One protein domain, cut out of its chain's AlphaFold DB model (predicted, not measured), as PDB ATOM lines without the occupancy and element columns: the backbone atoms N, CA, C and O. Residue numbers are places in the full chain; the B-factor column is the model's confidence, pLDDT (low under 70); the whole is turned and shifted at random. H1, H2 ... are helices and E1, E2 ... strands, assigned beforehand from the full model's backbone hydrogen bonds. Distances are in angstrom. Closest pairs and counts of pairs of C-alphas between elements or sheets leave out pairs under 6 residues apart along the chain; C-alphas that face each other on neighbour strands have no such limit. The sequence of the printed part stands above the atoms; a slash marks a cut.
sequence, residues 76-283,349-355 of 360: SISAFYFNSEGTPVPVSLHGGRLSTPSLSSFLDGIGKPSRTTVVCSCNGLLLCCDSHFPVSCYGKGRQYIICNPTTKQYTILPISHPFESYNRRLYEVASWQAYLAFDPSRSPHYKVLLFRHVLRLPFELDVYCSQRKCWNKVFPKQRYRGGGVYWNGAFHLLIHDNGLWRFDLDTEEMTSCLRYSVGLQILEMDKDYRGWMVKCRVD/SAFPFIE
ATOM      1  N   SER A  76     -40.106  13.225 -56.191       83.38
ATOM      2  CA  SER A  76     -40.716  14.411 -55.593       83.38
ATOM      3  C   SER A  76     -40.453  14.450 -54.091       83.38
ATOM      4  O   SER A  76     -40.619  13.449 -53.391       83.38
ATOM      5  N   ILE A  77     -40.091  15.627 -53.579       88.25
ATOM      6  CA  ILE A  77     -40.014  15.871 -52.137       88.25
ATOM      7  C   ILE A  77     -41.444  15.817 -51.598       88.25
ATOM      8  O   ILE A  77     -42.267  16.661 -51.942       88.25
ATOM      9  N   SER A  78     -41.753  14.809 -50.784       84.50
ATOM     10  CA  SER A  78     -43.092  14.619 -50.213       84.50
ATOM     11  C   SER A  78     -43.233  15.296 -48.850       84.50
ATOM     12  O   SER A  78     -44.316  15.754 -48.478       84.50
ATOM     13  N   ALA A  79     -42.127  15.386 -48.111       89.94
ATOM     14  CA  ALA A  79     -42.090  15.908 -46.757       89.94
ATOM     15  C   ALA A  79     -40.752  16.587 -46.457       89.94
ATOM     16  O   ALA A  79     -39.796  16.513 -47.227       89.94
ATOM     17  N   PHE A  80     -40.659  17.214 -45.295       91.75
ATOM     18  CA  PHE A  80     -39.386  17.599 -44.702       91.75
ATOM     19  C   PHE A  80     -39.408  17.344 -43.200       91.75
ATOM     20  O   PHE A  80     -40.469  17.347 -42.579       91.75
ATOM     21  N   TYR A  81     -38.231  17.145 -42.620       90.69
ATOM     22  CA  TYR A  81     -38.050  17.069 -41.175       90.69
ATOM     23  C   TYR A  81     -37.449  18.374 -40.681       90.69
ATOM     24  O   TYR A  81     -36.494  18.862 -41.276       90.69
ATOM     25  N   PHE A  82     -37.941  18.918 -39.579       88.25
ATOM     26  CA  PHE A  82     -37.240  19.976 -38.855       88.25
ATOM     27  C   PHE A  82     -37.101  19.583 -37.388       88.25
ATOM     28  O   PHE A  82     -37.868  18.768 -36.880       88.25
ATOM     29  N   ASN A  83     -36.095  20.123 -36.708       86.12
ATOM     30  CA  ASN A  83     -35.892  19.827 -35.294       86.12
ATOM     31  C   ASN A  83     -36.694  20.820 -34.444       86.12
ATOM     32  O   ASN A  83     -36.383  22.010 -34.459       86.12
ATOM     33  N   SER A  84     -37.677  20.326 -33.691       80.94
ATOM     34  CA  SER A  84     -38.430  21.081 -32.684       80.94
ATOM     35  C   SER A  84     -38.135  20.521 -31.297       80.94
ATOM     36  O   SER A  84     -38.259  19.316 -31.076       80.94
ATOM     37  N   GLU A  85     -37.675  21.370 -30.376       77.50
ATOM     38  CA  GLU A  85     -37.372  21.008 -28.978       77.50
ATOM     39  C   GLU A  85     -36.460  19.771 -28.794       77.50
ATOM     40  O   GLU A  85     -36.516  19.046 -27.798       77.50
ATOM     41  N   GLY A  86     -35.571  19.525 -29.762       73.19
ATOM     42  CA  GLY A  86     -34.673  18.365 -29.759       73.19
ATOM     43  C   GLY A  86     -35.289  17.080 -30.318       73.19
ATOM     44  O   GLY A  86     -34.710  16.012 -30.140       73.19
ATOM     45  N   THR A  87     -36.429  17.169 -31.008       78.94
ATOM     46  CA  THR A  87     -37.075  16.045 -31.698       78.94
ATOM     47  C   THR A  87     -37.330  16.362 -33.176       78.94
ATOM     48  O   THR A  87     -37.631  17.511 -33.506       78.94
ATOM     49  N   PRO A  88     -37.216  15.393 -34.104       85.25
ATOM     50  CA  PRO A  88     -37.478  15.640 -35.513       85.25
ATOM     51  C   PRO A  88     -38.975  15.528 -35.795       85.25
ATOM     52  O   PRO A  88     -39.570  14.465 -35.602       85.25
ATOM     53  N   VAL A  89     -39.567  16.603 -36.301       86.00
ATOM     54  CA  VAL A  89     -40.981  16.680 -36.672       86.00
ATOM     55  C   VAL A  89     -41.098  16.629 -38.195       86.00
ATOM     56  O   VAL A  89     -40.502  17.472 -38.872       86.00
ATOM     57  N   PRO A  90     -41.835  15.655 -38.760       88.75
ATOM     58  CA  PRO A  90     -42.079  15.611 -40.190       88.75
ATOM     59  C   PRO A  90     -43.280  16.486 -40.580       88.75
ATOM     60  O   PRO A  90     -44.316  16.470 -39.916       88.75
ATOM     61  N   VAL A  91     -43.164  17.208 -41.693       88.31
ATOM     62  CA  VAL A  91     -44.212  18.079 -42.244       88.31
ATOM     63  C   VAL A  91     -44.437  17.736 -43.717       88.31
ATOM     64  O   VAL A  91     -43.479  17.635 -44.484       88.31
ATOM     65  N   SER A  92     -45.700  17.542 -44.111       89.12
ATOM     66  CA  SER A  92     -46.083  17.298 -45.512       89.12
ATOM     67  C   SER A  92     -46.001  18.586 -46.327       89.12
ATOM     68  O   SER A  92     -46.488  19.625 -45.887       89.12
ATOM     69  N   LEU A  93     -45.448  18.510 -47.540       84.81
ATOM     70  CA  LEU A  93     -45.430  19.648 -48.469       84.81
ATOM     71  C   LEU A  93     -46.752  19.851 -49.214       84.81
ATOM     72  O   LEU A  93     -47.048  20.963 -49.641       84.81
ATOM     73  N   HIS A  94     -47.547  18.794 -49.380       80.56
ATOM     74  CA  HIS A  94     -48.782  18.820 -50.177       80.56
ATOM     75  C   HIS A  94     -50.053  18.747 -49.323       80.56
ATOM     76  O   HIS A  94     -51.146  18.529 -49.845       80.56
ATOM     77  N   GLY A  95     -49.922  18.914 -48.004       68.12
ATOM     78  CA  GLY A  95     -50.994  18.614 -47.060       68.12
ATOM     79  C   GLY A  95     -51.259  17.106 -46.948       68.12
ATOM     80  O   GLY A  95     -50.705  16.291 -47.686       68.12
ATOM     81  N   GLY A  96     -52.067  16.707 -45.969       69.00
ATOM     82  CA  GLY A  96     -52.447  15.306 -45.760       69.00
ATOM     83  C   GLY A  96     -51.570  14.524 -44.775       69.00
ATOM     84  O   GLY A  96     -50.546  14.993 -44.277       69.00
ATOM     85  N   ARG A  97     -52.030  13.309 -44.443       65.88
ATOM     86  CA  ARG A  97     -51.405  12.442 -43.436       65.88
ATOM     87  C   ARG A  97     -50.179  11.751 -44.023       65.88
ATOM     88  O   ARG A  97     -50.290  10.977 -44.971       65.88
ATOM     89  N   LEU A  98     -49.026  11.994 -43.416       69.06
ATOM     90  CA  LEU A  98     -47.784  11.328 -43.781       69.06
ATOM     91  C   LEU A  98     -47.868   9.824 -43.493       69.06
ATOM     92  O   LEU A  98     -48.329   9.406 -42.430       69.06
ATOM     93  N   SER A  99     -47.403   9.013 -44.445       63.22
ATOM     94  CA  SER A  99     -47.225   7.566 -44.245       63.22
ATOM     95  C   SER A  99     -45.925   7.239 -43.498       63.22
ATOM     96  O   SER A  99     -45.755   6.116 -43.022       63.22
ATOM     97  N   THR A 100     -45.005   8.201 -43.402       62.38
ATOM     98  CA  THR A 100     -43.723   8.050 -42.714       62.38
ATOM     99  C   THR A 100     -43.912   8.086 -41.195       62.38
ATOM    100  O   THR A 100     -44.551   9.013 -40.690       62.38
ATOM    101  N   PRO A 101     -43.360   7.113 -40.449       61.59
ATOM    102  CA  PRO A 101     -43.436   7.108 -38.993       61.59
ATOM    103  C   PRO A 101     -42.691   8.305 -38.390       61.59
ATOM    104  O   PRO A 101     -41.776   8.861 -39.005       61.59
ATOM    105  N   SER A 102     -43.058   8.677 -37.158       72.06
ATOM    106  CA  SER A 102     -42.254   9.624 -36.384       72.06
ATOM    107  C   SER A 102     -40.852   9.050 -36.193       72.06
ATOM    108  O   SER A 102     -40.692   7.899 -35.773       72.06
ATOM    109  N   LEU A 103     -39.838   9.863 -36.477       76.19
ATOM    110  CA  LEU A 103     -38.437   9.460 -36.393       76.19
ATOM    111  C   LEU A 103     -38.062   9.102 -34.943       76.19
ATOM    112  O   LEU A 103     -37.302   8.167 -34.720       76.19
ATOM    113  N   SER A 104     -38.687   9.768 -33.963       70.12
ATOM    114  CA  SER A 104     -38.537   9.454 -32.539       70.12
ATOM    115  C   SER A 104     -39.034   8.053 -32.183       70.12
ATOM    116  O   SER A 104     -38.294   7.303 -31.567       70.12
ATOM    117  N   SER A 105     -40.236   7.661 -32.626       73.19
ATOM    118  CA  SER A 105     -40.756   6.301 -32.396       73.19
ATOM    119  C   SER A 105     -39.975   5.231 -33.152       73.19
ATOM    120  O   SER A 105     -39.900   4.090 -32.720       73.19
ATOM    121  N   PHE A 106     -39.423   5.596 -34.309       77.50
ATOM    122  CA  PHE A 106     -38.674   4.678 -35.151       77.50
ATOM    123  C   PHE A 106     -37.299   4.341 -34.555       77.50
ATOM    124  O   PHE A 106     -36.849   3.206 -34.675       77.50
ATOM    125  N   LEU A 107     -36.651   5.311 -33.904       76.44
ATOM    126  CA  LEU A 107     -35.346   5.132 -33.263       76.44
ATOM    127  C   LEU A 107     -35.439   4.807 -31.762       76.44
ATOM    128  O   LEU A 107     -34.408   4.708 -31.095       76.44
ATOM    129  N   ASP A 108     -36.649   4.651 -31.221       68.81
ATOM    130  CA  ASP A 108     -36.851   4.328 -29.810       68.81
ATOM    131  C   ASP A 108     -36.306   2.923 -29.492       68.81
ATOM    132  O   ASP A 108     -36.497   1.974 -30.252       68.81
ATOM    133  N   GLY A 109     -35.576   2.785 -28.383       59.91
ATOM    134  CA  GLY A 109     -34.920   1.527 -27.989       59.91
ATOM    135  C   GLY A 109     -33.521   1.276 -28.576       59.91
ATOM    136  O   GLY A 109     -32.851   0.331 -28.154       59.91
ATOM    137  N   ILE A 110     -33.018   2.132 -29.474       63.41
ATOM    138  CA  ILE A 110     -31.598   2.134 -29.858       63.41
ATOM    139  C   ILE A 110     -30.830   2.773 -28.701       63.41
ATOM    140  O   ILE A 110     -30.887   3.987 -28.536       63.41
ATOM    141  N   GLY A 111     -30.185   1.968 -27.853       53.41
ATOM    142  CA  GLY A 111     -29.522   2.396 -26.614       53.41
ATOM    143  C   GLY A 111     -28.768   3.734 -26.711       53.41
ATOM    144  O   GLY A 111     -27.582   3.747 -27.021       53.41
ATOM    145  N   LYS A 112     -29.475   4.817 -26.341       55.72
ATOM    146  CA  LYS A 112     -29.128   6.253 -26.404       55.72
ATOM    147  C   LYS A 112     -28.995   6.811 -27.834       55.72
ATOM    148  O   LYS A 112     -28.178   6.320 -28.605       55.72
ATOM    149  N   PRO A 113     -29.746   7.884 -28.162       54.09
ATOM    150  CA  PRO A 113     -29.967   9.041 -27.286       54.09
ATOM    151  C   PRO A 113     -31.433   9.354 -26.946       54.09
ATOM    152  O   PRO A 113     -32.340   9.132 -27.739       54.09
ATOM    153  N   SER A 114     -31.660   9.945 -25.766       57.44
ATOM    154  CA  SER A 114     -32.990  10.349 -25.271       57.44
ATOM    155  C   SER A 114     -33.697  11.384 -26.156       57.44
ATOM    156  O   SER A 114     -34.912  11.544 -26.057       57.44
ATOM    157  N   ARG A 115     -32.948  12.090 -27.018       73.25
ATOM    158  CA  ARG A 115     -33.443  13.083 -27.980       73.25
ATOM    159  C   ARG A 115     -32.567  13.097 -29.237       73.25
ATOM    160  O   ARG A 115     -31.422  13.550 -29.197       73.25
ATOM    161  N   THR A 116     -33.101  12.607 -30.353       81.44
ATOM    162  CA  THR A 116     -32.401  12.550 -31.648       81.44
ATOM    163  C   THR A 116     -32.722  13.776 -32.500       81.44
ATOM    164  O   THR A 116     -33.864  14.210 -32.549       81.44
ATOM    165  N   THR A 117     -31.739  14.308 -33.225       86.75
ATOM    166  CA  THR A 117     -31.931  15.403 -34.195       86.75
ATOM    167  C   THR A 117     -31.458  14.998 -35.580       86.75
ATOM    168  O   THR A 117     -30.501  14.235 -35.711       86.75
ATOM    169  N   VAL A 118     -32.116  15.516 -36.616       90.12
ATOM    170  CA  VAL A 118     -31.650  15.396 -38.003       90.12
ATOM    171  C   VAL A 118     -30.594  16.469 -38.255       90.12
ATOM    172  O   VAL A 118     -30.750  17.617 -37.841       90.12
ATOM    173  N   VAL A 119     -29.508  16.081 -38.913       90.12
ATOM    174  CA  VAL A 119     -28.365  16.944 -39.237       90.12
ATOM    175  C   VAL A 119     -28.269  17.188 -40.737       90.12
ATOM    176  O   VAL A 119     -27.862  18.267 -41.158       90.12
ATOM    177  N   CYS A 120     -28.636  16.194 -41.546       91.69
ATOM    178  CA  CYS A 120     -28.605  16.282 -42.999       91.69
ATOM    179  C   CYS A 120     -29.596  15.282 -43.611       91.69
ATOM    180  O   CYS A 120     -29.909  14.259 -42.998       91.69
ATOM    181  N   SER A 121     -30.056  15.560 -44.829       93.12
ATOM    182  CA  SER A 121     -30.781  14.611 -45.673       93.12
ATOM    183  C   SER A 121     -30.147  14.549 -47.059       93.12
ATOM    184  O   SER A 121     -29.648  15.553 -47.567       93.12
ATOM    185  N   CYS A 122     -30.145  13.367 -47.674       93.31
ATOM    186  CA  CYS A 122     -29.675  13.190 -49.045       93.31
ATOM    187  C   CYS A 122     -30.342  11.965 -49.674       93.31
ATOM    188  O   CYS A 122     -30.237  10.865 -49.139       93.31
ATOM    189  N   ASN A 123     -31.047  12.165 -50.792       90.94
ATOM    190  CA  ASN A 123     -31.658  11.110 -51.607       90.94
ATOM    191  C   ASN A 123     -32.402  10.007 -50.820       90.94
ATOM    192  O   ASN A 123     -32.284   8.819 -51.100       90.94
ATOM    193  N   GLY A 124     -33.203  10.424 -49.834       91.50
ATOM    194  CA  GLY A 124     -34.076   9.542 -49.046       91.50
ATOM    195  C   GLY A 124     -33.432   8.959 -47.791       91.50
ATOM    196  O   GLY A 124     -34.113   8.318 -46.993       91.50
ATOM    197  N   LEU A 125     -32.150   9.235 -47.569       94.75
ATOM    198  CA  LEU A 125     -31.470   8.947 -46.317       94.75
ATOM    199  C   LEU A 125     -31.426  10.190 -45.425       94.75
ATOM    200  O   LEU A 125     -31.283  11.323 -45.896       94.75
ATOM    201  N   LEU A 126     -31.521   9.962 -44.118       94.38
ATOM    202  CA  LEU A 126     -31.356  10.967 -43.078       94.38
ATOM    203  C   LEU A 126     -30.133  10.631 -42.231       94.38
ATOM    204  O   LEU A 126     -29.919   9.483 -41.846       94.38
ATOM    205  N   LEU A 127     -29.347  11.660 -41.936       94.00
ATOM    206  CA  LEU A 127     -28.248  11.613 -40.987       94.00
ATOM    207  C   LEU A 127     -28.708  12.258 -39.685       94.00
ATOM    208  O   LEU A 127     -29.073  13.435 -39.658       94.00
ATOM    209  N   CYS A 128     -28.655  11.492 -38.608       90.69
ATOM    210  CA  CYS A 128     -29.101  11.893 -37.287       90.69
ATOM    211  C   CYS A 128     -27.970  11.808 -36.261       90.69
ATOM    212  O   CYS A 128     -27.016  11.048 -36.423       90.69
ATOM    213  N   CYS A 129     -28.090  12.569 -35.176       85.56
ATOM    214  CA  CYS A 129     -27.224  12.438 -34.008       85.56
ATOM    215  C   CYS A 129     -27.961  12.804 -32.716       85.56
ATOM    216  O   CYS A 129     -29.055  13.379 -32.743       85.56
ATOM    217  N   ASP A 130     -27.317  12.532 -31.581       79.12
ATOM    218  CA  ASP A 130     -27.776  13.012 -30.280       79.12
ATOM    219  C   ASP A 130     -27.840  14.547 -30.257       79.12
ATOM    220  O   ASP A 130     -26.849  15.240 -30.542       79.12
ATOM    221  N   SER A 131     -29.022  15.063 -29.924       71.00
ATOM    222  CA  SER A 131     -29.287  16.489 -29.748       71.00
ATOM    223  C   SER A 131     -28.500  17.083 -28.578       71.00
ATOM    224  O   SER A 131     -28.070  18.233 -28.650       71.00
ATOM    225  N   HIS A 132     -28.243  16.288 -27.539       69.06
ATOM    226  CA  HIS A 132     -27.564  16.713 -26.331       69.06
ATOM    227  C   HIS A 132     -26.143  16.149 -26.307       69.06
ATOM    228  O   HIS A 132     -25.863  15.144 -25.663       69.06
ATOM    229  N   PHE A 133     -25.211  16.821 -26.983       66.19
ATOM    230  CA  PHE A 133     -23.792  16.472 -26.902       66.19
ATOM    231  C   PHE A 133     -23.110  17.334 -25.826       66.19
ATOM    232  O   PHE A 133     -22.853  18.512 -26.086       66.19
ATOM    233  N   PRO A 134     -22.856  16.805 -24.609       63.81
ATOM    234  CA  PRO A 134     -22.334  17.608 -23.512       63.81
ATOM    235  C   PRO A 134     -20.953  18.160 -23.851       63.81
ATOM    236  O   PRO A 134     -20.144  17.484 -24.488       63.81
ATOM    237  N   VAL A 135     -20.641  19.344 -23.324       63.09
ATOM    238  CA  VAL A 135     -19.320  19.975 -23.479       63.09
ATOM    239  C   VAL A 135     -18.188  19.051 -23.007       63.09
ATOM    240  O   VAL A 135     -17.124  18.995 -23.616       63.09
ATOM    241  N   SER A 136     -18.437  18.244 -21.969       56.53
ATOM    242  CA  SER A 136     -17.493  17.249 -21.437       56.53
ATOM    243  C   SER A 136     -17.175  16.093 -22.398       56.53
ATOM    244  O   SER A 136     -16.211  15.353 -22.178       56.53
ATOM    245  N   CYS A 137     -17.964  15.931 -23.461       61.94
ATOM    246  CA  CYS A 137     -17.746  14.954 -24.522       61.94
ATOM    247  C   CYS A 137     -17.042  15.560 -25.748       61.94
ATOM    248  O   CYS A 137     -16.699  14.811 -26.666       61.94
ATOM    249  N   TYR A 138     -16.772  16.876 -25.779       63.28
ATOM    250  CA  TYR A 138     -15.966  17.476 -26.846       63.28
ATOM    251  C   TYR A 138     -14.587  16.802 -26.912       63.28
ATOM    252  O   TYR A 138     -13.879  16.689 -25.913       63.28
ATOM    253  N   GLY A 139     -14.238  16.296 -28.099       58.44
ATOM    254  CA  GLY A 139     -13.015  15.524 -28.356       58.44
ATOM    255  C   GLY A 139     -13.183  13.998 -28.345       58.44
ATOM    256  O   GLY A 139     -12.312  13.306 -28.863       58.44
ATOM    257  N   LYS A 140     -14.306  13.461 -27.837       63.91
ATOM    258  CA  LYS A 140     -14.592  12.006 -27.820       63.91
ATOM    259  C   LYS A 140     -15.289  11.483 -29.085       63.91
ATOM    260  O   LYS A 140     -15.547  10.290 -29.185       63.91
ATOM    261  N   GLY A 141     -15.584  12.371 -30.037       70.31
ATOM    262  CA  GLY A 141     -16.371  12.063 -31.231       70.31
ATOM    263  C   GLY A 141     -17.873  11.980 -30.940       70.31
ATOM    264  O   GLY A 141     -18.302  11.717 -29.816       70.31
ATOM    265  N   ARG A 142     -18.687  12.254 -31.961       78.44
ATOM    266  CA  ARG A 142     -20.152  12.182 -31.892       78.44
ATOM    267  C   ARG A 142     -20.631  10.909 -32.581       78.44
ATOM    268  O   ARG A 142     -20.117  10.557 -33.640       78.44
ATOM    269  N   GLN A 143     -21.611  10.231 -31.988       84.00
ATOM    270  CA  GLN A 143     -22.263   9.092 -32.625       84.00
ATOM    271  C   GLN A 143     -23.306   9.588 -33.629       84.00
ATOM    272  O   GLN A 143     -24.110  10.474 -33.323       84.00
ATOM    273  N   TYR A 144     -23.276   9.000 -34.819       89.25
ATOM    274  CA  TYR A 144     -24.179   9.317 -35.914       89.25
ATOM    275  C   TYR A 144     -24.981   8.082 -36.313       89.25
ATOM    276  O   TYR A 144     -24.477   6.959 -36.265       89.25
ATOM    277  N   ILE A 145     -26.223   8.309 -36.723       91.50
ATOM    278  CA  ILE A 145     -27.152   7.285 -37.193       91.50
ATOM    279  C   ILE A 145     -27.548   7.651 -38.619       91.50
ATOM    280  O   ILE A 145     -27.916   8.796 -38.878       91.50
ATOM    281  N   ILE A 146     -27.483   6.687 -39.531       94.44
ATOM    282  CA  ILE A 146     -28.100   6.795 -40.854       94.44
ATOM    283  C   ILE A 146     -29.423   6.054 -40.801       94.44
ATOM    284  O   ILE A 146     -29.474   4.915 -40.336       94.44
ATOM    285  N   CYS A 147     -30.491   6.679 -41.281       92.69
ATOM    286  CA  CYS A 147     -31.784   6.027 -41.387       92.69
ATOM    287  C   CYS A 147     -32.496   6.300 -42.708       92.69
ATOM    288  O   CYS A 147     -32.356   7.359 -43.317       92.69
ATOM    289  N   ASN A 148     -33.316   5.329 -43.102       92.88
ATOM    290  CA  ASN A 148     -34.285   5.440 -44.178       92.88
ATOM    291  C   ASN A 148     -35.686   5.223 -43.573       92.88
ATOM    292  O   ASN A 148     -36.100   4.080 -43.345       92.88
ATOM    293  N   PRO A 149     -36.438   6.306 -43.302       89.31
ATOM    294  CA  PRO A 149     -37.807   6.220 -42.798       89.31
ATOM    295  C   PRO A 149     -38.773   5.428 -43.688       89.31
ATOM    296  O   PRO A 149     -39.745   4.876 -43.172       89.31
ATOM    297  N   THR A 150     -38.537   5.356 -45.005       89.38
ATOM    298  CA  THR A 150     -39.393   4.610 -45.944       89.38
ATOM    299  C   THR A 150     -39.241   3.105 -45.756       89.38
ATOM    300  O   THR A 150     -40.246   2.397 -45.682       89.38
ATOM    301  N   THR A 151     -38.006   2.608 -45.638       89.44
ATOM    302  CA  THR A 151     -37.736   1.174 -45.429       89.44
ATOM    303  C   THR A 151     -37.764   0.770 -43.956       89.44
ATOM    304  O   THR A 151     -37.782  -0.423 -43.659       89.44
ATOM    305  N   LYS A 152     -37.804   1.747 -43.036       88.12
ATOM    306  CA  LYS A 152     -37.689   1.554 -41.581       88.12
ATOM    307  C   LYS A 152     -36.407   0.816 -41.200       88.12
ATOM    308  O   LYS A 152     -36.405  -0.044 -40.323       88.12
ATOM    309  N   GLN A 153     -35.318   1.150 -41.876       89.81
ATOM    310  CA  GLN A 153     -33.994   0.630 -41.570       89.81
ATOM    311  C   GLN A 153     -33.124   1.749 -41.006       89.81
ATOM    312  O   GLN A 153     -33.334   2.934 -41.293       89.81
ATOM    313  N   TYR A 154     -32.140   1.369 -40.197       92.56
ATOM    314  CA  TYR A 154     -31.115   2.274 -39.698       92.56
ATOM    315  C   TYR A 154     -29.789   1.536 -39.511       92.56
ATOM    316  O   TYR A 154     -29.754   0.312 -39.399       92.56
ATOM    317  N   THR A 155     -28.705   2.300 -39.430       92.50
ATOM    318  CA  THR A 155     -27.405   1.820 -38.964       92.50
ATOM    319  C   THR A 155     -26.712   2.892 -38.141       92.50
ATOM    320  O   THR A 155     -26.924   4.092 -38.336       92.50
ATOM    321  N   ILE A 156     -25.881   2.449 -37.205       91.38
ATOM    322  CA  ILE A 156     -25.072   3.317 -36.357       91.38
ATOM    323  C   ILE A 156     -23.673   3.364 -36.956       91.38
ATOM    324  O   ILE A 156     -23.051   2.327 -37.187       91.38
ATOM    325  N   LEU A 157     -23.169   4.570 -37.194       91.62
ATOM    326  CA  LEU A 157     -21.821   4.745 -37.710       91.62
ATOM    327  C   LEU A 157     -20.791   4.527 -36.596       91.62
ATOM    328  O   LEU A 157     -21.035   4.923 -35.448       91.62
ATOM    329  N   PRO A 158     -19.615   3.953 -36.918       90.50
ATOM    330  CA  PRO A 158     -18.506   3.938 -35.978       90.50
ATOM    331  C   PRO A 158     -18.141   5.373 -35.591       90.50
ATOM    332  O   PRO A 158     -18.276   6.302 -36.390       90.50
ATOM    333  N   ILE A 159     -17.667   5.566 -34.363       84.81
ATOM    334  CA  ILE A 159     -17.219   6.883 -33.906       84.81
ATOM    335  C   ILE A 159     -15.987   7.276 -34.733       84.81
ATOM    336  O   ILE A 159     -15.034   6.506 -34.837       84.81
ATOM    337  N   SER A 160     -16.021   8.460 -35.351       79.12
ATOM    338  CA  SER A 160     -14.871   8.996 -36.089       79.12
ATOM    339  C   SER A 160     -13.677   9.200 -35.154       79.12
ATOM    340  O   SER A 160     -13.884   9.444 -33.966       79.12
ATOM    341  N   HIS A 161     -12.459   9.187 -35.691       69.38
ATOM    342  CA  HIS A 161     -11.215   9.266 -34.922       69.38
ATOM    343  C   HIS A 161     -11.242  10.308 -33.779       69.38
ATOM    344  O   HIS A 161     -11.687  11.442 -33.995       69.38
ATOM    345  N   PRO A 162     -10.751   9.952 -32.574       62.09
ATOM    346  CA  PRO A 162     -10.545  10.909 -31.492       62.09
ATOM    347  C   PRO A 162      -9.542  11.995 -31.893       62.09
ATOM    348  O   PRO A 162      -8.711  11.796 -32.781       62.09
ATOM    349  N   PHE A 163      -9.577  13.125 -31.188       58.28
ATOM    350  CA  PHE A 163      -8.538  14.145 -31.314       58.28
ATOM    351  C   PHE A 163      -7.185  13.563 -30.877       58.28
ATOM    352  O   PHE A 163      -6.993  13.255 -29.698       58.28
ATOM    353  N   GLU A 164      -6.233  13.441 -31.801       53.47
ATOM    354  CA  GLU A 164      -4.832  13.196 -31.457       53.47
ATOM    355  C   GLU A 164      -4.257  14.506 -30.909       53.47
ATOM    356  O   GLU A 164      -3.842  15.392 -31.645       53.47
ATOM    357  N   SER A 165      -4.320  14.652 -29.583       50.78
ATOM    358  CA  SER A 165      -3.531  15.604 -28.791       50.78
ATOM    359  C   SER A 165      -3.438  17.034 -29.347       50.78
ATOM    360  O   SER A 165      -2.404  17.451 -29.861       50.78
ATOM    361  N   TYR A 166      -4.477  17.838 -29.124       51.28
ATOM    362  CA  TYR A 166      -4.310  19.289 -29.019       51.28
ATOM    363  C   TYR A 166      -4.632  19.722 -27.594       51.28
ATOM    364  O   TYR A 166      -5.563  19.215 -26.968       51.28
ATOM    365  N   ASN A 167      -3.791  20.609 -27.060       48.75
ATOM    366  CA  ASN A 167      -3.809  21.035 -25.667       48.75
ATOM    367  C   ASN A 167      -5.234  21.310 -25.172       48.75
ATOM    368  O   ASN A 167      -5.968  22.106 -25.757       48.75
ATOM    369  N   ARG A 168      -5.558  20.728 -24.014       49.66
ATOM    370  CA  ARG A 168      -6.798  20.857 -23.226       49.66
ATOM    371  C   ARG A 168      -7.225  22.311 -22.919       49.66
ATOM    372  O   ARG A 168      -8.171  22.529 -22.183       49.66
ATOM    373  N   ARG A 169      -6.501  23.320 -23.407       48.41
ATOM    374  CA  ARG A 169      -6.779  24.753 -23.243       48.41
ATOM    375  C   ARG A 169      -7.480  25.386 -24.453       48.41
ATOM    376  O   ARG A 169      -7.989  26.484 -24.313       48.41
ATOM    377  N   LEU A 170      -7.562  24.699 -25.599       50.41
ATOM    378  CA  LEU A 170      -8.262  25.163 -26.808       50.41
ATOM    379  C   LEU A 170      -9.666  24.544 -26.937       50.41
ATOM    380  O   LEU A 170     -10.101  24.181 -28.024       50.41
ATOM    381  N   TYR A 171     -10.407  24.450 -25.829       50.88
ATOM    382  CA  TYR A 171     -11.841  24.109 -25.832       50.88
ATOM    383  C   TYR A 171     -12.722  25.184 -26.495       50.88
ATOM    384  O   TYR A 171     -13.945  25.153 -26.354       50.88
ATOM    385  N   GLU A 172     -12.134  26.139 -27.216       49.62
ATOM    386  CA  GLU A 172     -12.871  27.154 -27.952       49.62
ATOM    387  C   GLU A 172     -13.521  26.522 -29.196       49.62
ATOM    388  O   GLU A 172     -13.020  26.569 -30.315       49.62
ATOM    389  N   VAL A 173     -14.669  25.895 -28.939       50.47
ATOM    390  CA  VAL A 173     -15.766  25.604 -29.865       50.47
ATOM    391  C   VAL A 173     -15.338  24.847 -31.125       50.47
ATOM    392  O   VAL A 173     -15.263  25.399 -32.224       50.47
ATOM    393  N   ALA A 174     -15.148  23.533 -30.973       54.38
ATOM    394  CA  ALA A 174     -15.160  22.636 -32.118       54.38
ATOM    395  C   ALA A 174     -16.597  22.520 -32.651       54.38
ATOM    396  O   ALA A 174     -17.433  21.856 -32.033       54.38
ATOM    397  N   SER A 175     -16.914  23.180 -33.769       57.69
ATOM    398  CA  SER A 175     -18.191  22.958 -34.451       57.69
ATOM    399  C   SER A 175     -18.047  21.794 -35.428       57.69
ATOM    400  O   SER A 175     -17.061  21.677 -36.158       57.69
ATOM    401  N   TRP A 176     -19.030  20.896 -35.388       68.19
ATOM    402  CA  TRP A 176     -19.104  19.722 -36.247       68.19
ATOM    403  C   TRP A 176     -20.206  19.982 -37.255       68.19
ATOM    404  O   TRP A 176     -21.360  20.179 -36.865       68.19
ATOM    405  N   GLN A 177     -19.863  19.976 -38.536       79.88
ATOM    406  CA  GLN A 177     -20.864  19.944 -39.592       79.88
ATOM    407  C   GLN A 177     -20.775  18.603 -40.292       79.88
ATOM    408  O   GLN A 177     -19.697  18.172 -40.697       79.88
ATOM    409  N   ALA A 178     -21.911  17.924 -40.369       87.69
ATOM    410  CA  ALA A 178     -21.998  16.599 -40.939       87.69
ATOM    411  C   ALA A 178     -22.892  16.644 -42.170       87.69
ATOM    412  O   ALA A 178     -24.000  17.179 -42.114       87.69
ATOM    413  N   TYR A 179     -22.412  16.062 -43.259       91.12
ATOM    414  CA  TYR A 179     -23.123  16.011 -44.523       91.12
ATOM    415  C   TYR A 179     -23.197  14.591 -45.044       91.12
ATOM    416  O   TYR A 179     -22.303  13.776 -44.816       91.12
ATOM    417  N   LEU A 180     -24.273  14.320 -45.770       94.19
ATOM    418  CA  LEU A 180     -24.488  13.057 -46.445       94.19
ATOM    419  C   LEU A 180     -24.275  13.245 -47.947       94.19
ATOM    420  O   LEU A 180     -24.802  14.185 -48.542       94.19
ATOM    421  N   ALA A 181     -23.506  12.343 -48.542       94.81
ATOM    422  CA  ALA A 181     -23.293  12.259 -49.974       94.81
ATOM    423  C   ALA A 181     -23.747  10.887 -50.458       94.81
ATOM    424  O   ALA A 181     -23.145   9.864 -50.125       94.81
ATOM    425  N   PHE A 182     -24.839  10.867 -51.210       93.94
ATOM    426  CA  PHE A 182     -25.463   9.626 -51.626       93.94
ATOM    427  C   PHE A 182     -26.232   9.820 -52.922       93.94
ATOM    428  O   PHE A 182     -27.031  10.744 -53.031       93.94
ATOM    429  N   ASP A 183     -25.998   8.951 -53.899       91.88
ATOM    430  CA  ASP A 183     -26.759   8.893 -55.143       91.88
ATOM    431  C   ASP A 183     -27.087   7.428 -55.455       91.88
ATOM    432  O   ASP A 183     -26.219   6.709 -55.964       91.88
ATOM    433  N   PRO A 184     -28.319   6.975 -55.155       90.50
ATOM    434  CA  PRO A 184     -28.695   5.577 -55.324       90.50
ATOM    435  C   PRO A 184     -28.735   5.136 -56.791       90.50
ATOM    436  O   PRO A 184     -28.696   3.938 -57.056       90.50
ATOM    437  N   SER A 185     -28.782   6.072 -57.748       86.88
ATOM    438  CA  SER A 185     -28.696   5.745 -59.178       86.88
ATOM    439  C   SER A 185     -27.270   5.413 -59.629       86.88
ATOM    440  O   SER A 185     -27.080   4.791 -60.671       86.88
ATOM    441  N   ARG A 186     -26.260   5.816 -58.842       87.75
ATOM    442  CA  ARG A 186     -24.839   5.580 -59.130       87.75
ATOM    443  C   ARG A 186     -24.234   4.477 -58.274       87.75
ATOM    444  O   ARG A 186     -23.370   3.746 -58.744       87.75
ATOM    445  N   SER A 187     -24.616   4.400 -57.004       90.12
ATOM    446  CA  SER A 187     -24.057   3.432 -56.066       90.12
ATOM    447  C   SER A 187     -25.030   3.163 -54.919       90.12
ATOM    448  O   SER A 187     -25.631   4.106 -54.406       90.12
ATOM    449  N   PRO A 188     -25.130   1.916 -54.421       90.69
ATOM    450  CA  PRO A 188     -25.863   1.627 -53.188       90.69
ATOM    451  C   PRO A 188     -25.137   2.152 -51.938       90.69
ATOM    452  O   PRO A 188     -25.666   2.061 -50.831       90.69
ATOM    453  N   HIS A 189     -23.916   2.674 -52.083       93.94
ATOM    454  CA  HIS A 189     -23.089   3.118 -50.972       93.94
ATOM    455  C   HIS A 189     -23.114   4.639 -50.814       93.94
ATOM    456  O   HIS A 189     -22.958   5.390 -51.775       93.94
ATOM    457  N   TYR A 190     -23.256   5.097 -49.572       95.31
ATOM    458  CA  TYR A 190     -23.172   6.506 -49.204       95.31
ATOM    459  C   TYR A 190     -21.820   6.829 -48.571       95.31
ATOM    460  O   TYR A 190     -21.119   5.968 -48.021       95.31
ATOM    461  N   LYS A 191     -21.483   8.116 -48.613       95.44
ATOM    462  CA  LYS A 191     -20.370   8.705 -47.879       95.44
ATOM    463  C   LYS A 191     -20.902   9.720 -46.866       95.44
ATOM    464  O   LYS A 191     -21.859  10.440 -47.150       95.44
ATOM    465  N   VAL A 192     -20.288   9.785 -45.685       94.44
ATOM    466  CA  VAL A 192     -20.584  10.822 -44.678       94.44
ATOM    467  C   VAL A 192     -19.359  11.694 -44.508       94.44
ATOM    468  O   VAL A 192     -18.274  11.181 -44.262       94.44
ATOM    469  N   LEU A 193     -19.546  13.001 -44.640       91.31
ATOM    470  CA  LEU A 193     -18.495  13.997 -44.513       91.31
ATOM    471  C   LEU A 193     -18.645  14.697 -43.168       91.31
ATOM    472  O   LEU A 193     -19.665  15.340 -42.920       91.31
ATOM    473  N   LEU A 194     -17.635  14.592 -42.313       87.56
ATOM    474  CA  LEU A 194     -17.560  15.293 -41.037       87.56
ATOM    475  C   LEU A 194     -16.505  16.386 -41.115       87.56
ATOM    476  O   LEU A 194     -15.308  16.117 -41.080       87.56
ATOM    477  N   PHE A 195     -16.970  17.626 -41.175       80.62
ATOM    478  CA  PHE A 195     -16.131  18.806 -41.077       80.62
ATOM    479  C   PHE A 195     -15.916  19.119 -39.605       80.62
ATOM    480  O   PHE A 195     -16.866  19.429 -38.875       80.62
ATOM    481  N   ARG A 196     -14.659  19.049 -39.177       75.44
ATOM    482  CA  ARG A 196     -14.233  19.461 -37.844       75.44
ATOM    483  C   ARG A 196     -13.577  20.822 -37.939       75.44
ATOM    484  O   ARG A 196     -12.518  20.974 -38.548       75.44
ATOM    485  N   HIS A 197     -14.207  21.814 -37.328       66.25
ATOM    486  CA  HIS A 197     -13.680  23.167 -37.293       66.25
ATOM    487  C   HIS A 197     -13.113  23.477 -35.911       66.25
ATOM    488  O   HIS A 197     -13.858  23.459 -34.939       66.25
ATOM    489  N   VAL A 198     -11.833  23.838 -35.831       61.66
ATOM    490  CA  VAL A 198     -11.231  24.465 -34.645       61.66
ATOM    491  C   VAL A 198     -10.912  25.912 -34.997       61.66
ATOM    492  O   VAL A 198     -10.371  26.181 -36.072       61.66
ATOM    493  N   LEU A 199     -11.268  26.862 -34.125       60.94
ATOM    494  CA  LEU A 199     -11.014  28.284 -34.372       60.94
ATOM    495  C   LEU A 199      -9.550  28.522 -34.790       60.94
ATOM    496  O   LEU A 199      -8.619  28.067 -34.133       60.94
ATOM    497  N   ARG A 200      -9.370  29.289 -35.876       59.41
ATOM    498  CA  ARG A 200      -8.082  29.742 -36.449       59.41
ATOM    499  C   ARG A 200      -7.236  28.689 -37.182       59.41
ATOM    500  O   ARG A 200      -6.212  29.078 -37.749       59.41
ATOM    501  N   LEU A 201      -7.669  27.432 -37.277       62.72
ATOM    502  CA  LEU A 201      -6.958  26.372 -38.007       62.72
ATOM    503  C   LEU A 201      -7.684  25.964 -39.308       62.72
ATOM    504  O   LEU A 201      -8.881  26.234 -39.451       62.72
ATOM    505  N   PRO A 202      -6.978  25.360 -40.288       65.19
ATOM    506  CA  PRO A 202      -7.622  24.620 -41.375       65.19
ATOM    507  C   PRO A 202      -8.557  23.546 -40.808       65.19
ATOM    508  O   PRO A 202      -8.323  23.034 -39.713       65.19
ATOM    509  N   PHE A 203      -9.625  23.225 -41.533       69.19
ATOM    510  CA  PHE A 203     -10.553  22.189 -41.086       69.19
ATOM    511  C   PHE A 203      -9.990  20.800 -41.375       69.19
ATOM    512  O   PHE A 203      -9.310  20.587 -42.379       69.19
ATOM    513  N   GLU A 204     -10.324  19.845 -40.514       77.06
ATOM    514  CA  GLU A 204     -10.144  18.427 -40.815       77.06
ATOM    515  C   GLU A 204     -11.443  17.879 -41.398       77.06
ATOM    516  O   GLU A 204     -12.538  18.231 -40.941       77.06
ATOM    517  N   LEU A 205     -11.322  17.018 -42.402       82.75
ATOM    518  CA  LEU A 205     -12.448  16.340 -43.017       82.75
ATOM    519  C   LEU A 205     -12.306  14.837 -42.794       82.75
ATOM    520  O   LEU A 205     -11.387  14.217 -43.316       82.75
ATOM    521  N   ASP A 206     -13.246  14.239 -42.075       86.75
ATOM    522  CA  ASP A 206     -13.355  12.786 -41.999       86.75
ATOM    523  C   ASP A 206     -14.440  12.304 -42.960       86.75
ATOM    524  O   ASP A 206     -15.577  12.776 -42.915       86.75
ATOM    525  N   VAL A 207     -14.091  11.349 -43.820       91.12
ATOM    526  CA  VAL A 207     -14.997  10.752 -44.804       91.12
ATOM    527  C   VAL A 207     -15.247   9.296 -44.435       91.12
ATOM    528  O   VAL A 207     -14.349   8.460 -44.506       91.12
ATOM    529  N   TYR A 208     -16.476   8.978 -44.049       93.69
ATOM    530  CA  TYR A 208     -16.924   7.597 -43.900       93.69
ATOM    531  C   TYR A 208     -17.385   7.059 -45.245       93.69
ATOM    532  O   TYR A 208     -18.085   7.758 -45.974       93.69
ATOM    533  N   CYS A 209     -17.063   5.804 -45.544       94.12
ATOM    534  CA  CYS A 209     -17.561   5.096 -46.718       94.12
ATOM    535  C   CYS A 209     -18.366   3.868 -46.283       94.12
ATOM    536  O   CYS A 209     -17.807   2.977 -45.643       94.12
ATOM    537  N   SER A 210     -19.649   3.774 -46.656       95.56
ATOM    538  CA  SER A 210     -20.490   2.640 -46.237       95.56
ATOM    539  C   SER A 210     -20.069   1.303 -46.853       95.56
ATOM    540  O   SER A 210     -20.267   0.261 -46.233       95.56
ATOM    541  N   GLN A 211     -19.411   1.326 -48.017       94.25
ATOM    542  CA  GLN A 211     -18.836   0.135 -48.648       94.25
ATOM    543  C   GLN A 211     -17.711  -0.473 -47.803       94.25
ATOM    544  O   GLN A 211     -17.680  -1.677 -47.572       94.25
ATOM    545  N   ARG A 212     -16.787   0.373 -47.326       93.12
ATOM    546  CA  ARG A 212     -15.614  -0.046 -46.540       93.12
ATOM    547  C   ARG A 212     -15.878  -0.086 -45.033       93.12
ATOM    548  O   ARG A 212     -15.089  -0.657 -44.290       93.12
ATOM    549  N   LYS A 213     -16.975   0.535 -44.588       93.31
ATOM    550  CA  LYS A 213     -17.377   0.699 -43.183       93.31
ATOM    551  C   LYS A 213     -16.282   1.308 -42.303       93.31
ATOM    552  O   LYS A 213     -16.169   0.988 -41.122       93.31
ATOM    553  N   CYS A 214     -15.486   2.209 -42.871       91.81
ATOM    554  CA  CYS A 214     -14.382   2.872 -42.186       91.81
ATOM    555  C   CYS A 214     -14.350   4.375 -42.482       91.81
ATOM    556  O   CYS A 214     -14.941   4.849 -43.458       91.81
ATOM    557  N   TRP A 215     -13.663   5.105 -41.604       90.88
ATOM    558  CA  TRP A 215     -13.371   6.528 -41.745       90.88
ATOM    559  C   TRP A 215     -11.997   6.730 -42.383       90.88
ATOM    560  O   TRP A 215     -11.032   6.093 -41.970       90.88
ATOM    561  N   ASN A 216     -11.907   7.679 -43.308       89.06
ATOM    562  CA  ASN A 216     -10.659   8.201 -43.855       89.06
ATOM    563  C   ASN A 216     -10.489   9.664 -43.424       89.06
ATOM    564  O   ASN A 216     -11.441  10.436 -43.529       89.06
ATOM    565  N   LYS A 217      -9.294  10.053 -42.965       84.69
ATOM    566  CA  LYS A 217      -8.960  11.458 -42.687       84.69
ATOM    567  C   LYS A 217      -8.449  12.132 -43.963       84.69
ATOM    568  O   LYS A 217      -7.540  11.616 -44.606       84.69
ATOM    569  N   VAL A 218      -8.986  13.305 -44.274       81.19
ATOM    570  CA  VAL A 218      -8.584  14.175 -45.383       81.19
ATOM    571  C   VAL A 218      -8.223  15.550 -44.812       81.19
ATOM    572  O   VAL A 218      -8.948  16.103 -43.982       81.19
ATOM    573  N   PHE A 219      -7.101  16.118 -45.262       72.12
ATOM    574  CA  PHE A 219      -6.569  17.400 -44.777       72.12
ATOM    575  C   PHE A 219      -6.581  18.471 -45.878       72.12
ATOM    576  O   PHE A 219      -5.555  18.745 -46.509       72.12
ATOM    577  N   PRO A 220      -7.737  19.091 -46.150       67.44
ATOM    578  CA  PRO A 220      -7.808  20.212 -47.074       67.44
ATOM    579  C   PRO A 220      -7.091  21.442 -46.498       67.44
ATOM    580  O   PRO A 220      -7.188  21.765 -45.317       67.44
ATOM    581  N   LYS A 221      -6.360  22.168 -47.351       64.75
ATOM    582  CA  LYS A 221      -5.520  23.309 -46.937       64.75
ATOM    583  C   LYS A 221      -6.313  24.599 -46.678       64.75
ATOM    584  O   LYS A 221      -5.744  25.595 -46.239       64.75
ATOM    585  N   GLN A 222      -7.604  24.621 -47.004       64.94
ATOM    586  CA  GLN A 222      -8.422  25.832 -47.034       64.94
ATOM    587  C   GLN A 222      -9.234  26.038 -45.755       64.94
ATOM    588  O   GLN A 222      -9.473  25.118 -44.981       64.94
ATOM    589  N   ARG A 223      -9.692  27.277 -45.542       59.81
ATOM    590  CA  ARG A 223     -10.635  27.608 -44.470       59.81
ATOM    591  C   ARG A 223     -12.065  27.434 -44.962       59.81
ATOM    592  O   ARG A 223     -12.463  28.029 -45.961       59.81
ATOM    593  N   TYR A 224     -12.841  26.656 -44.221       60.78
ATOM    594  CA  TYR A 224     -14.264  26.478 -44.454       60.78
ATOM    595  C   TYR A 224     -15.071  27.454 -43.600       60.78
ATOM    596  O   TYR A 224     -14.842  27.579 -42.397       60.78
ATOM    597  N   ARG A 225     -16.030  28.143 -44.218       58.59
ATOM    598  CA  ARG A 225     -17.036  28.946 -43.521       58.59
ATOM    599  C   ARG A 225     -18.308  28.920 -44.352       58.59
ATOM    600  O   ARG A 225     -18.513  29.806 -45.173       58.59
ATOM    601  N   GLY A 226     -19.156  27.920 -44.158       65.12
ATOM    602  CA  GLY A 226     -20.393  27.889 -44.925       65.12
ATOM    603  C   GLY A 226     -21.256  26.675 -44.684       65.12
ATOM    604  O   GLY A 226     -21.112  26.001 -43.673       65.12
ATOM    605  N   GLY A 227     -22.184  26.475 -45.617       74.75
ATOM    606  CA  GLY A 227     -22.878  25.217 -45.844       74.75
ATOM    607  C   GLY A 227     -22.362  24.563 -47.126       74.75
ATOM    608  O   GLY A 227     -21.601  25.176 -47.880       74.75
ATOM    609  N   GLY A 228     -22.770  23.327 -47.386       80.00
ATOM    610  CA  GLY A 228     -22.468  22.651 -48.640       80.00
ATOM    611  C   GLY A 228     -23.581  21.710 -49.074       80.00
ATOM    612  O   GLY A 228     -24.478  21.395 -48.288       80.00
ATOM    613  N   VAL A 229     -23.530  21.292 -50.336       83.75
ATOM    614  CA  VAL A 229     -24.512  20.385 -50.940       83.75
ATOM    615  C   VAL A 229     -23.785  19.270 -51.683       83.75
ATOM    616  O   VAL A 229     -22.804  19.518 -52.384       83.75
ATOM    617  N   TYR A 230     -24.280  18.042 -51.563       87.25
ATOM    618  CA  TYR A 230     -23.845  16.959 -52.435       87.25
ATOM    619  C   TYR A 230     -24.563  17.062 -53.783       87.25
ATOM    620  O   TYR A 230     -25.790  17.157 -53.830       87.25
ATOM    621  N   TRP A 231     -23.800  17.026 -54.873       82.62
ATOM    622  CA  TRP A 231     -24.339  16.949 -56.223       82.62
ATOM    623  C   TRP A 231     -23.336  16.310 -57.183       82.62
ATOM    624  O   TRP A 231     -22.184  16.744 -57.278       82.62
ATOM    625  N   ASN A 232     -23.810  15.317 -57.937       81.81
ATOM    626  CA  ASN A 232     -23.078  14.652 -59.014       81.81
ATOM    627  C   ASN A 232     -21.688  14.120 -58.609       81.81
ATOM    628  O   ASN A 232     -20.676  14.448 -59.222       81.81
ATOM    629  N   GLY A 233     -21.620  13.308 -57.550       83.88
ATOM    630  CA  GLY A 233     -20.357  12.709 -57.093       83.88
ATOM    631  C   GLY A 233     -19.387  13.682 -56.417       83.88
ATOM    632  O   GLY A 233     -18.305  13.275 -56.014       83.88
ATOM    633  N   ALA A 234     -19.770  14.947 -56.245       86.38
ATOM    634  CA  ALA A 234     -18.950  15.940 -55.574       86.38
ATOM    635  C   ALA A 234     -19.727  16.672 -54.479       86.38
ATOM    636  O   ALA A 234     -20.952  16.813 -54.527       86.38
ATOM    637  N   PHE A 235     -18.996  17.156 -53.485       86.00
ATOM    638  CA  PHE A 235     -19.517  18.021 -52.444       86.00
ATOM    639  C   PHE A 235     -19.154  19.476 -52.752       86.00
ATOM    640  O   PHE A 235     -17.982  19.821 -52.884       86.00
ATOM    641  N   HIS A 236     -20.163  20.331 -52.896       83.19
ATOM    642  CA  HIS A 236     -20.006  21.738 -53.261       83.19
ATOM    643  C   HIS A 236     -20.105  22.602 -52.006       83.19
ATOM    644  O   HIS A 236     -21.129  22.599 -51.326       83.19
ATOM    645  N   LEU A 237     -19.031  23.316 -51.688       79.19
ATOM    646  CA  LEU A 237     -18.786  24.016 -50.431       79.19
ATOM    647  C   LEU A 237     -18.789  25.525 -50.634       79.19
ATOM    648  O   LEU A 237     -18.046  26.040 -51.469       79.19
ATOM    649  N   LEU A 238     -19.540  26.243 -49.805       74.62
ATOM    650  CA  LEU A 238     -19.374  27.687 -49.667       74.62
ATOM    651  C   LEU A 238     -18.212  27.967 -48.705       74.62
ATOM    652  O   LEU A 238     -18.195  27.465 -47.578       74.62
ATOM    653  N   ILE A 239     -17.238  28.757 -49.152       67.12
ATOM    654  CA  ILE A 239     -16.079  29.156 -48.345       67.12
ATOM    655  C   ILE A 239     -16.100  30.658 -48.028       67.12
ATOM    656  O   ILE A 239     -16.926  31.418 -48.536       67.12
ATOM    657  N   HIS A 240     -15.151  31.091 -47.193       59.81
ATOM    658  CA  HIS A 240     -14.894  32.510 -46.939       59.81
ATOM    659  C   HIS A 240     -14.680  33.278 -48.267       59.81
ATOM    660  O   HIS A 240     -14.117  32.729 -49.210       59.81
ATOM    661  N   ASP A 241     -15.139  34.533 -48.345       62.53
ATOM    662  CA  ASP A 241     -15.019  35.433 -49.514       62.53
ATOM    663  C   ASP A 241     -15.904  35.119 -50.739       62.53
ATOM    664  O   ASP A 241     -15.566  35.483 -51.866       62.53
ATOM    665  N   ASN A 242     -17.068  34.488 -50.528       63.22
ATOM    666  CA  ASN A 242     -18.040  34.144 -51.585       63.22
ATOM    667  C   ASN A 242     -17.459  33.241 -52.692       63.22
ATOM    668  O   ASN A 242     -17.876  33.303 -53.852       63.22
ATOM    669  N   GLY A 243     -16.475  32.412 -52.341       67.25
ATOM    670  CA  GLY A 243     -15.983  31.345 -53.204       67.25
ATOM    671  C   GLY A 243     -16.850  30.097 -53.068       67.25
ATOM    672  O   GLY A 243     -17.263  29.736 -51.964       67.25
ATOM    673  N   LEU A 244     -17.092  29.413 -54.182       75.31
ATOM    674  CA  LEU A 244     -17.688  28.082 -54.197       75.31
ATOM    675  C   LEU A 244     -16.608  27.071 -54.588       75.31
ATOM    676  O   LEU A 244     -15.781  27.336 -55.452       75.31
ATOM    677  N   TRP A 245     -16.536  25.953 -53.878       76.62
ATOM    678  CA  TRP A 245     -15.488  24.945 -54.034       76.62
ATOM    679  C   TRP A 245     -16.119  23.585 -54.287       76.62
ATOM    680  O   TRP A 245     -17.146  23.267 -53.698       76.62
ATOM    681  N   ARG A 246     -15.510  22.780 -55.153       82.69
ATOM    682  CA  ARG A 246     -15.924  21.412 -55.459       82.69
ATOM    683  C   ARG A 246     -14.919  20.448 -54.841       82.69
ATOM    684  O   ARG A 246     -13.744  20.491 -55.192       82.69
ATOM    685  N   PHE A 247     -15.393  19.581 -53.958       83.25
ATOM    686  CA  PHE A 247     -14.654  18.435 -53.446       83.25
ATOM    687  C   PHE A 247     -15.132  17.178 -54.171       83.25
ATOM    688  O   PHE A 247     -16.278  16.762 -53.990       83.25
ATOM    689  N   ASP A 248     -14.298  16.611 -55.033       85.50
ATOM    690  CA  ASP A 248     -14.609  15.365 -55.726       85.50
ATOM    691  C   ASP A 248     -14.487  14.193 -54.748       85.50
ATOM    692  O   ASP A 248     -13.469  14.041 -54.081       85.50
ATOM    693  N   LEU A 249     -15.539  13.388 -54.603       84.75
ATOM    694  CA  LEU A 249     -15.544  12.329 -53.593       84.75
ATOM    695  C   LEU A 249     -14.776  11.088 -54.027       84.75
ATOM    696  O   LEU A 249     -14.502  10.243 -53.174       84.75
ATOM    697  N   ASP A 250     -14.518  10.929 -55.321       84.81
ATOM    698  CA  ASP A 250     -13.856   9.747 -55.859       84.81
ATOM    699  C   ASP A 250     -12.345   9.966 -55.918       84.81
ATOM    700  O   ASP A 250     -11.598   9.072 -55.524       84.81
ATOM    701  N   THR A 251     -11.898  11.163 -56.318       82.94
ATOM    702  CA  THR A 251     -10.470  11.527 -56.280       82.94
ATOM    703  C   THR A 251     -10.026  12.141 -54.953       82.94
ATOM    704  O   THR A 251      -8.829  12.223 -54.697       82.94
ATOM    705  N   GLU A 252     -10.966  12.564 -54.100       81.25
ATOM    706  CA  GLU A 252     -10.699  13.318 -52.862       81.25
ATOM    707  C   GLU A 252      -9.948  14.645 -53.125       81.25
ATOM    708  O   GLU A 252      -9.255  15.184 -52.258       81.25
ATOM    709  N   GLU A 253     -10.112  15.204 -54.328       79.75
ATOM    710  CA  GLU A 253      -9.475  16.450 -54.752       79.75
ATOM    711  C   GLU A 253     -10.402  17.657 -54.632       79.75
ATOM    712  O   GLU A 253     -11.627  17.582 -54.737       79.75
ATOM    713  N   MET A 254      -9.784  18.820 -54.451       77.50
ATOM    714  CA  MET A 254     -10.473  20.068 -54.180       77.50
ATOM    715  C   MET A 254     -10.196  21.092 -55.289       77.50
ATOM    716  O   MET A 254      -9.043  21.428 -55.550       77.50
ATOM    717  N   THR A 255     -11.250  21.629 -55.909       80.25
ATOM    718  CA  THR A 255     -11.160  22.598 -57.017       80.25
ATOM    719  C   THR A 255     -11.984  23.855 -56.727       80.25
ATOM    720  O   THR A 255     -13.103  23.767 -56.225       80.25
ATOM    721  N   SER A 256     -11.471  25.043 -57.060       72.50
ATOM    722  CA  SER A 256     -12.229  26.297 -56.938       72.50
ATOM    723  C   SER A 256     -13.216  26.480 -58.097       72.50
ATOM    724  O   SER A 256     -12.827  26.362 -59.258       72.50
ATOM    725  N   CYS A 257     -14.453  26.862 -57.796       60.94
ATOM    726  CA  CYS A 257     -15.547  27.052 -58.747       60.94
ATOM    727  C   CYS A 257     -16.163  28.454 -58.589       60.94
ATOM    728  O   CYS A 257     -17.095  28.625 -57.823       60.94
ATOM    729  N   LEU A 258     -15.691  29.449 -59.352       58.97
ATOM    730  CA  LEU A 258     -16.256  30.814 -59.448       58.97
ATOM    731  C   LEU A 258     -16.353  31.629 -58.126       58.97
ATOM    732  O   LEU A 258     -16.304  31.123 -57.006       58.97
ATOM    733  N   ARG A 259     -16.494  32.954 -58.275       56.44
ATOM    734  CA  ARG A 259     -16.939  33.876 -57.213       56.44
ATOM    735  C   ARG A 259     -18.346  34.347 -57.565       56.44
ATOM    736  O   ARG A 259     -18.558  34.778 -58.697       56.44
ATOM    737  N   TYR A 260     -19.299  34.266 -56.640       54.38
ATOM    738  CA  TYR A 260     -20.686  34.673 -56.910       54.38
ATOM    739  C   TYR A 260     -20.994  36.096 -56.413       54.38
ATOM    740  O   TYR A 260     -20.363  36.618 -55.494       54.38
ATOM    741  N   SER A 261     -21.972  36.741 -57.061       44.91
ATOM    742  CA  SER A 261     -22.414  38.119 -56.792       44.91
ATOM    743  C   SER A 261     -23.424  38.218 -55.639       44.91
ATOM    744  O   SER A 261     -24.116  37.251 -55.334       44.91
ATOM    745  N   VAL A 262     -23.582  39.414 -55.063       52.41
ATOM    746  CA  VAL A 262     -24.526  39.711 -53.971       52.41
ATOM    747  C   VAL A 262     -25.988  39.650 -54.458       52.41
ATOM    748  O   VAL A 262     -26.366  40.372 -55.378       52.41
ATOM    749  N   GLY A 263     -26.814  38.797 -53.838       64.12
ATOM    750  CA  GLY A 263     -28.262  38.667 -54.083       64.12
ATOM    751  C   GLY A 263     -28.766  37.222 -53.947       64.12
ATOM    752  O   GLY A 263     -27.997  36.285 -54.143       64.12
ATOM    753  N   LEU A 264     -30.050  37.016 -53.618       77.62
ATOM    754  CA  LEU A 264     -30.629  35.666 -53.538       77.62
ATOM    755  C   LEU A 264     -30.885  35.119 -54.953       77.62
ATOM    756  O   LEU A 264     -31.739  35.620 -55.687       77.62
ATOM    757  N   GLN A 265     -30.122  34.100 -55.343       82.62
ATOM    758  CA  GLN A 265     -30.145  33.507 -56.681       82.62
ATOM    759  C   GLN A 265     -30.346  31.995 -56.595       82.62
ATOM    760  O   GLN A 265     -29.819  31.343 -55.695       82.62
ATOM    761  N   ILE A 266     -31.083  31.438 -57.556       85.12
ATOM    762  CA  ILE A 266     -31.130  29.995 -57.798       85.12
ATOM    763  C   ILE A 266     -30.129  29.683 -58.897       85.12
ATOM    764  O   ILE A 266     -30.226  30.229 -60.001       85.12
ATOM    765  N   LEU A 267     -29.192  28.794 -58.588       84.88
ATOM    766  CA  LEU A 267     -28.209  28.294 -59.534       84.88
ATOM    767  C   LEU A 267     -28.524  26.844 -59.909       84.88
ATOM    768  O   LEU A 267     -29.004  26.070 -59.084       84.88
ATOM    769  N   GLU A 268     -28.228  26.480 -61.148       86.12
ATOM    770  CA  GLU A 268     -28.260  25.103 -61.641       86.12
ATOM    771  C   GLU A 268     -26.890  24.781 -62.234       86.12
ATOM    772  O   GLU A 268     -26.311  25.601 -62.950       86.12
ATOM    773  N   MET A 269     -26.357  23.610 -61.897       82.62
ATOM    774  CA  MET A 269     -25.092  23.128 -62.445       82.62
ATOM    775  C   MET A 269     -25.243  22.862 -63.947       82.62
ATOM    776  O   MET A 269     -26.241  22.276 -64.373       82.62
ATOM    777  N   ASP A 270     -24.251  23.266 -64.738       80.88
ATOM    778  CA  ASP A 270     -24.190  22.938 -66.162       80.88
ATOM    779  C   ASP A 270     -24.065  21.412 -66.376       80.88
ATOM    780  O   ASP A 270     -23.564  20.675 -65.524       80.88
ATOM    781  N   LYS A 271     -24.533  20.921 -67.527       80.31
ATOM    782  CA  LYS A 271     -24.458  19.510 -67.932       80.31
ATOM    783  C   LYS A 271     -23.022  19.004 -68.035       80.31
ATOM    784  O   LYS A 271     -22.805  17.809 -67.880       80.31
ATOM    785  N   ASP A 272     -22.068  19.888 -68.320       80.44
ATOM    786  CA  ASP A 272     -20.642  19.552 -68.364       80.44
ATOM    787  C   ASP A 272     -19.974  19.528 -66.973       80.44
ATOM    788  O   ASP A 272     -18.802  19.167 -66.854       80.44
ATOM    789  N   TYR A 273     -20.727  19.888 -65.925       73.81
ATOM    790  CA  TYR A 273     -20.315  19.929 -64.522       73.81
ATOM    791  C   TYR A 273     -19.165  20.895 -64.209       73.81
ATOM    792  O   TYR A 273     -18.519  20.764 -63.165       73.81
ATOM    793  N   ARG A 274     -18.896  21.869 -65.088       74.25
ATOM    794  CA  ARG A 274     -17.767  22.804 -64.932       74.25
ATOM    795  C   ARG A 274     -18.130  24.091 -64.207       74.25
ATOM    796  O   ARG A 274     -17.240  24.781 -63.711       74.25
ATOM    797  N   GLY A 275     -19.413  24.425 -64.124       72.75
ATOM    798  CA  GLY A 275     -19.843  25.688 -63.546       72.75
ATOM    799  C   GLY A 275     -21.311  25.723 -63.152       72.75
ATOM    800  O   GLY A 275     -22.135  24.939 -63.614       72.75
ATOM    801  N   TRP A 276     -21.625  26.677 -62.282       81.12
ATOM    802  CA  TRP A 276     -22.984  26.965 -61.844       81.12
ATOM    803  C   TRP A 276     -23.551  28.137 -62.636       81.12
ATOM    804  O   TRP A 276     -22.946  29.206 -62.695       81.12
ATOM    805  N   MET A 277     -24.737  27.944 -63.205       81.69
ATOM    806  CA  MET A 277     -25.435  28.935 -64.018       81.69
ATOM    807  C   MET A 277     -26.611  29.525 -63.245       81.69
ATOM    808  O   MET A 277     -27.416  28.799 -62.662       81.69
ATOM    809  N   VAL A 278     -26.750  30.853 -63.259       83.38
ATOM    810  CA  VAL A 278     -27.883  31.537 -62.619       83.38
ATOM    811  C   VAL A 278     -29.156  31.263 -63.420       83.38
ATOM    812  O   VAL A 278     -29.282  31.698 -64.562       83.38
ATOM    813  N   LYS A 279     -30.120  30.565 -62.812       85.88
ATOM    814  CA  LYS A 279     -31.429  30.269 -63.417       85.88
ATOM    815  C   LYS A 279     -32.479  31.306 -63.086       85.88
ATOM    816  O   LYS A 279     -33.337  31.604 -63.910       85.88
ATOM    817  N   CYS A 280     -32.435  31.832 -61.868       84.25
ATOM    818  CA  CYS A 280     -33.429  32.780 -61.398       84.25
ATOM    819  C   CYS A 280     -32.829  33.715 -60.348       84.25
ATOM    820  O   CYS A 280     -32.004  33.303 -59.530       84.25
ATOM    821  N   ARG A 281     -33.274  34.973 -60.352       84.62
ATOM    822  CA  ARG A 281     -33.068  35.917 -59.252       84.62
ATOM    823  C   ARG A 281     -34.360  35.986 -58.455       84.62
ATOM    824  O   ARG A 281     -35.421  36.212 -59.031       84.62
ATOM    825  N   VAL A 282     -34.268  35.770 -57.150       86.00
ATOM    826  CA  VAL A 282     -35.440  35.689 -56.281       86.00
ATOM    827  C   VAL A 282     -35.826  37.086 -55.813       86.00
ATOM    828  O   VAL A 282     -35.013  37.792 -55.221       86.00
ATOM    829  N   ASP A 283     -37.083  37.459 -56.040       83.12
ATOM    830  CA  ASP A 283     -37.681  38.676 -55.497       83.12
ATOM    831  C   ASP A 283     -38.647  38.318 -54.366       83.12
ATOM    832  O   ASP A 283     -39.751  37.847 -54.617       83.12
ATOM    833  N   SER A 349     -33.747  24.673 -38.914       84.06
ATOM    834  CA  SER A 349     -33.217  23.941 -40.067       84.06
ATOM    835  C   SER A 349     -34.219  22.869 -40.448       84.06
ATOM    836  O   SER A 349     -34.739  22.184 -39.568       84.06
ATOM    837  N   ALA A 350     -34.480  22.747 -41.745       89.81
ATOM    838  CA  ALA A 350     -35.345  21.721 -42.290       89.81
ATOM    839  C   ALA A 350     -34.600  20.917 -43.351       89.81
ATOM    840  O   ALA A 350     -33.774  21.451 -44.090       89.81
ATOM    841  N   PHE A 351     -34.917  19.635 -43.403       91.88
ATOM    842  CA  PHE A 351     -34.231  18.632 -44.190       91.88
ATOM    843  C   PHE A 351     -35.257  18.000 -45.129       91.88
ATOM    844  O   PHE A 351     -36.143  17.283 -44.648       91.88
ATOM    845  N   PRO A 352     -35.204  18.297 -46.440       92.31
ATOM    846  CA  PRO A 352     -36.156  17.750 -47.394       92.31
ATOM    847  C   PRO A 352     -36.044  16.229 -47.426       92.31
ATOM    848  O   PRO A 352     -34.945  15.671 -47.359       92.31
ATOM    849  N   PHE A 353     -37.183  15.563 -47.533       91.31
ATOM    850  CA  PHE A 353     -37.282  14.118 -47.547       91.31
ATOM    851  C   PHE A 353     -37.999  13.646 -48.806       91.31
ATOM    852  O   PHE A 353     -39.079  14.124 -49.161       91.31
ATOM    853  N   ILE A 354     -37.371  12.677 -49.460       90.81
ATOM    854  CA  ILE A 354     -37.963  11.907 -50.543       90.81
ATOM    855  C   ILE A 354     -38.148  10.478 -50.054       90.81
ATOM    856  O   ILE A 354     -37.326   9.951 -49.306       90.81
ATOM    857  N   GLU A 355     -39.214   9.834 -50.498       90.12
ATOM    858  CA  GLU A 355     -39.414   8.419 -50.220       90.12
ATOM    859  C   GLU A 355     -38.504   7.592 -51.123       90.12
ATOM    860  O   GLU A 355     -38.451   7.818 -52.332       90.12
TER     861      GLU A 355
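This is residues 76 to 283 and 349 to 355 of the 360 residues of an uncharacterized protein of Rhododendron simsii (UniProt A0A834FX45). Five small antiparallel sheets stand round in an incomplete ring like the blades of a propeller, with E17, E3, E7, E11 and E15 towards its middle and E2, E6, E10, E14 and E16 farther out. The ring is loosely formed and open between the hairpin E15 and E16 and the sheet E2 E1 E17, where the printed part is cut. Neighbouring sheets are partly face to face from E2 E1 E17 to E11 E12 E13 E14, and short H1 grazes the first two. The 215 printed residues have 17 named strands and one named helix, which follows E2; the class is mostly strand, with under half of the residues in named elements. The whole is compact, with a radius of gyration of the C-alphas of 17.9 A and spans of 50 by 46 by 35 A.

E1 is residues 79 to 84, beginning at C-alpha 79 at (-42.090, 15.908, -46.757), and E2 is 87 to 92. H1 is residues 103 to 106, 4.9 A long. E3, residues 116 to 122, is 17.6 A long; E4 is 125 to 130, E5 144 to 148 and E6 153 to 156. E7, residues 175 to 181, is 19.5 A long with C-alpha 175 at (-18.191, 22.958, -34.451); E8, residues 191 to 197, is 19.1 A long. E9 is 204 to 209 and E10 214 to 218. E11, residues 224 to 231, is 18.2 A long and bends by 66 degrees at residue 227. E12 is 234 to 239, E13 243 to 248, E14 254 to 259, E15 265 to 269 and E16 276 to 281. E17, residues 350 to 353, ends at C-alpha 353 at (-37.282, 14.118, -47.547).

The first sheet runs E2 E1 E17, antiparallel, with N 82 and O 89 at 3.0 A and N 81 and O 351 at 2.9 A. The sheets form a stack of sheets, face to face in turn. E2 E1 E17 faces E3 E4 E5 E6, the strands at 7 degrees; the closest C-alphas of E3 and E17, those of Ser 121 and Phe 351, are 5.5 A apart. E3 E4 E5 E6 is a meander, each strand the antiparallel neighbour of the one before, with N 119 and O 127 at 2.8 A, N 128 and O 145 at 2.8 A and N 146 and O 155 at 2.9 A. It faces the meander E7 E8 E9 E10, the strands at 44 degrees; the closest C-alphas of E3 and E7, those of Cys 120 and Tyr 179, are 5.7 A apart. In that meander N 179 and O 193 are at 2.9 A, N 194 and O 206 at 2.8 A and N 207 and O 216 at 2.8 A. It faces the meander E11 E12 E13 E14, the strands at 25 degrees; the closest C-alphas of E7 and E11, those of Ala 181 and Tyr 230, are 5.3 A apart. There N 229 and O 236 are at 2.9 A, N 237 and O 245 at 2.8 A and N 246 and O 255 at 2.8 A. These three meanders are strongly twisted. The hairpin E15 and E16 has N 268 and O 277 at 2.9 A; E14 and E16 are only just apart, their closest C-alphas 8.1 A from each other, and E15 and E17 are apart. H1 only grazes the sheets E2 E1 E17 and E3 E4 E5 E6; it is too short for an O i to N i+4 pair, and its 1 O i to N i+3 pair is within range.

The C-alphas of Gly 96 and Asn 167, the two farthest apart, are 52.9 A from each other. Residues 284 to 348 are not printed, and C-alphas 283 and 349 are 21.8 A apart across the cut. The links E4 to E5 and E6 to E7 are long. The mean pLDDT of the printed part is 77.8; 65 residues are under 70, among them residues 132 to 140 and 161 to 176.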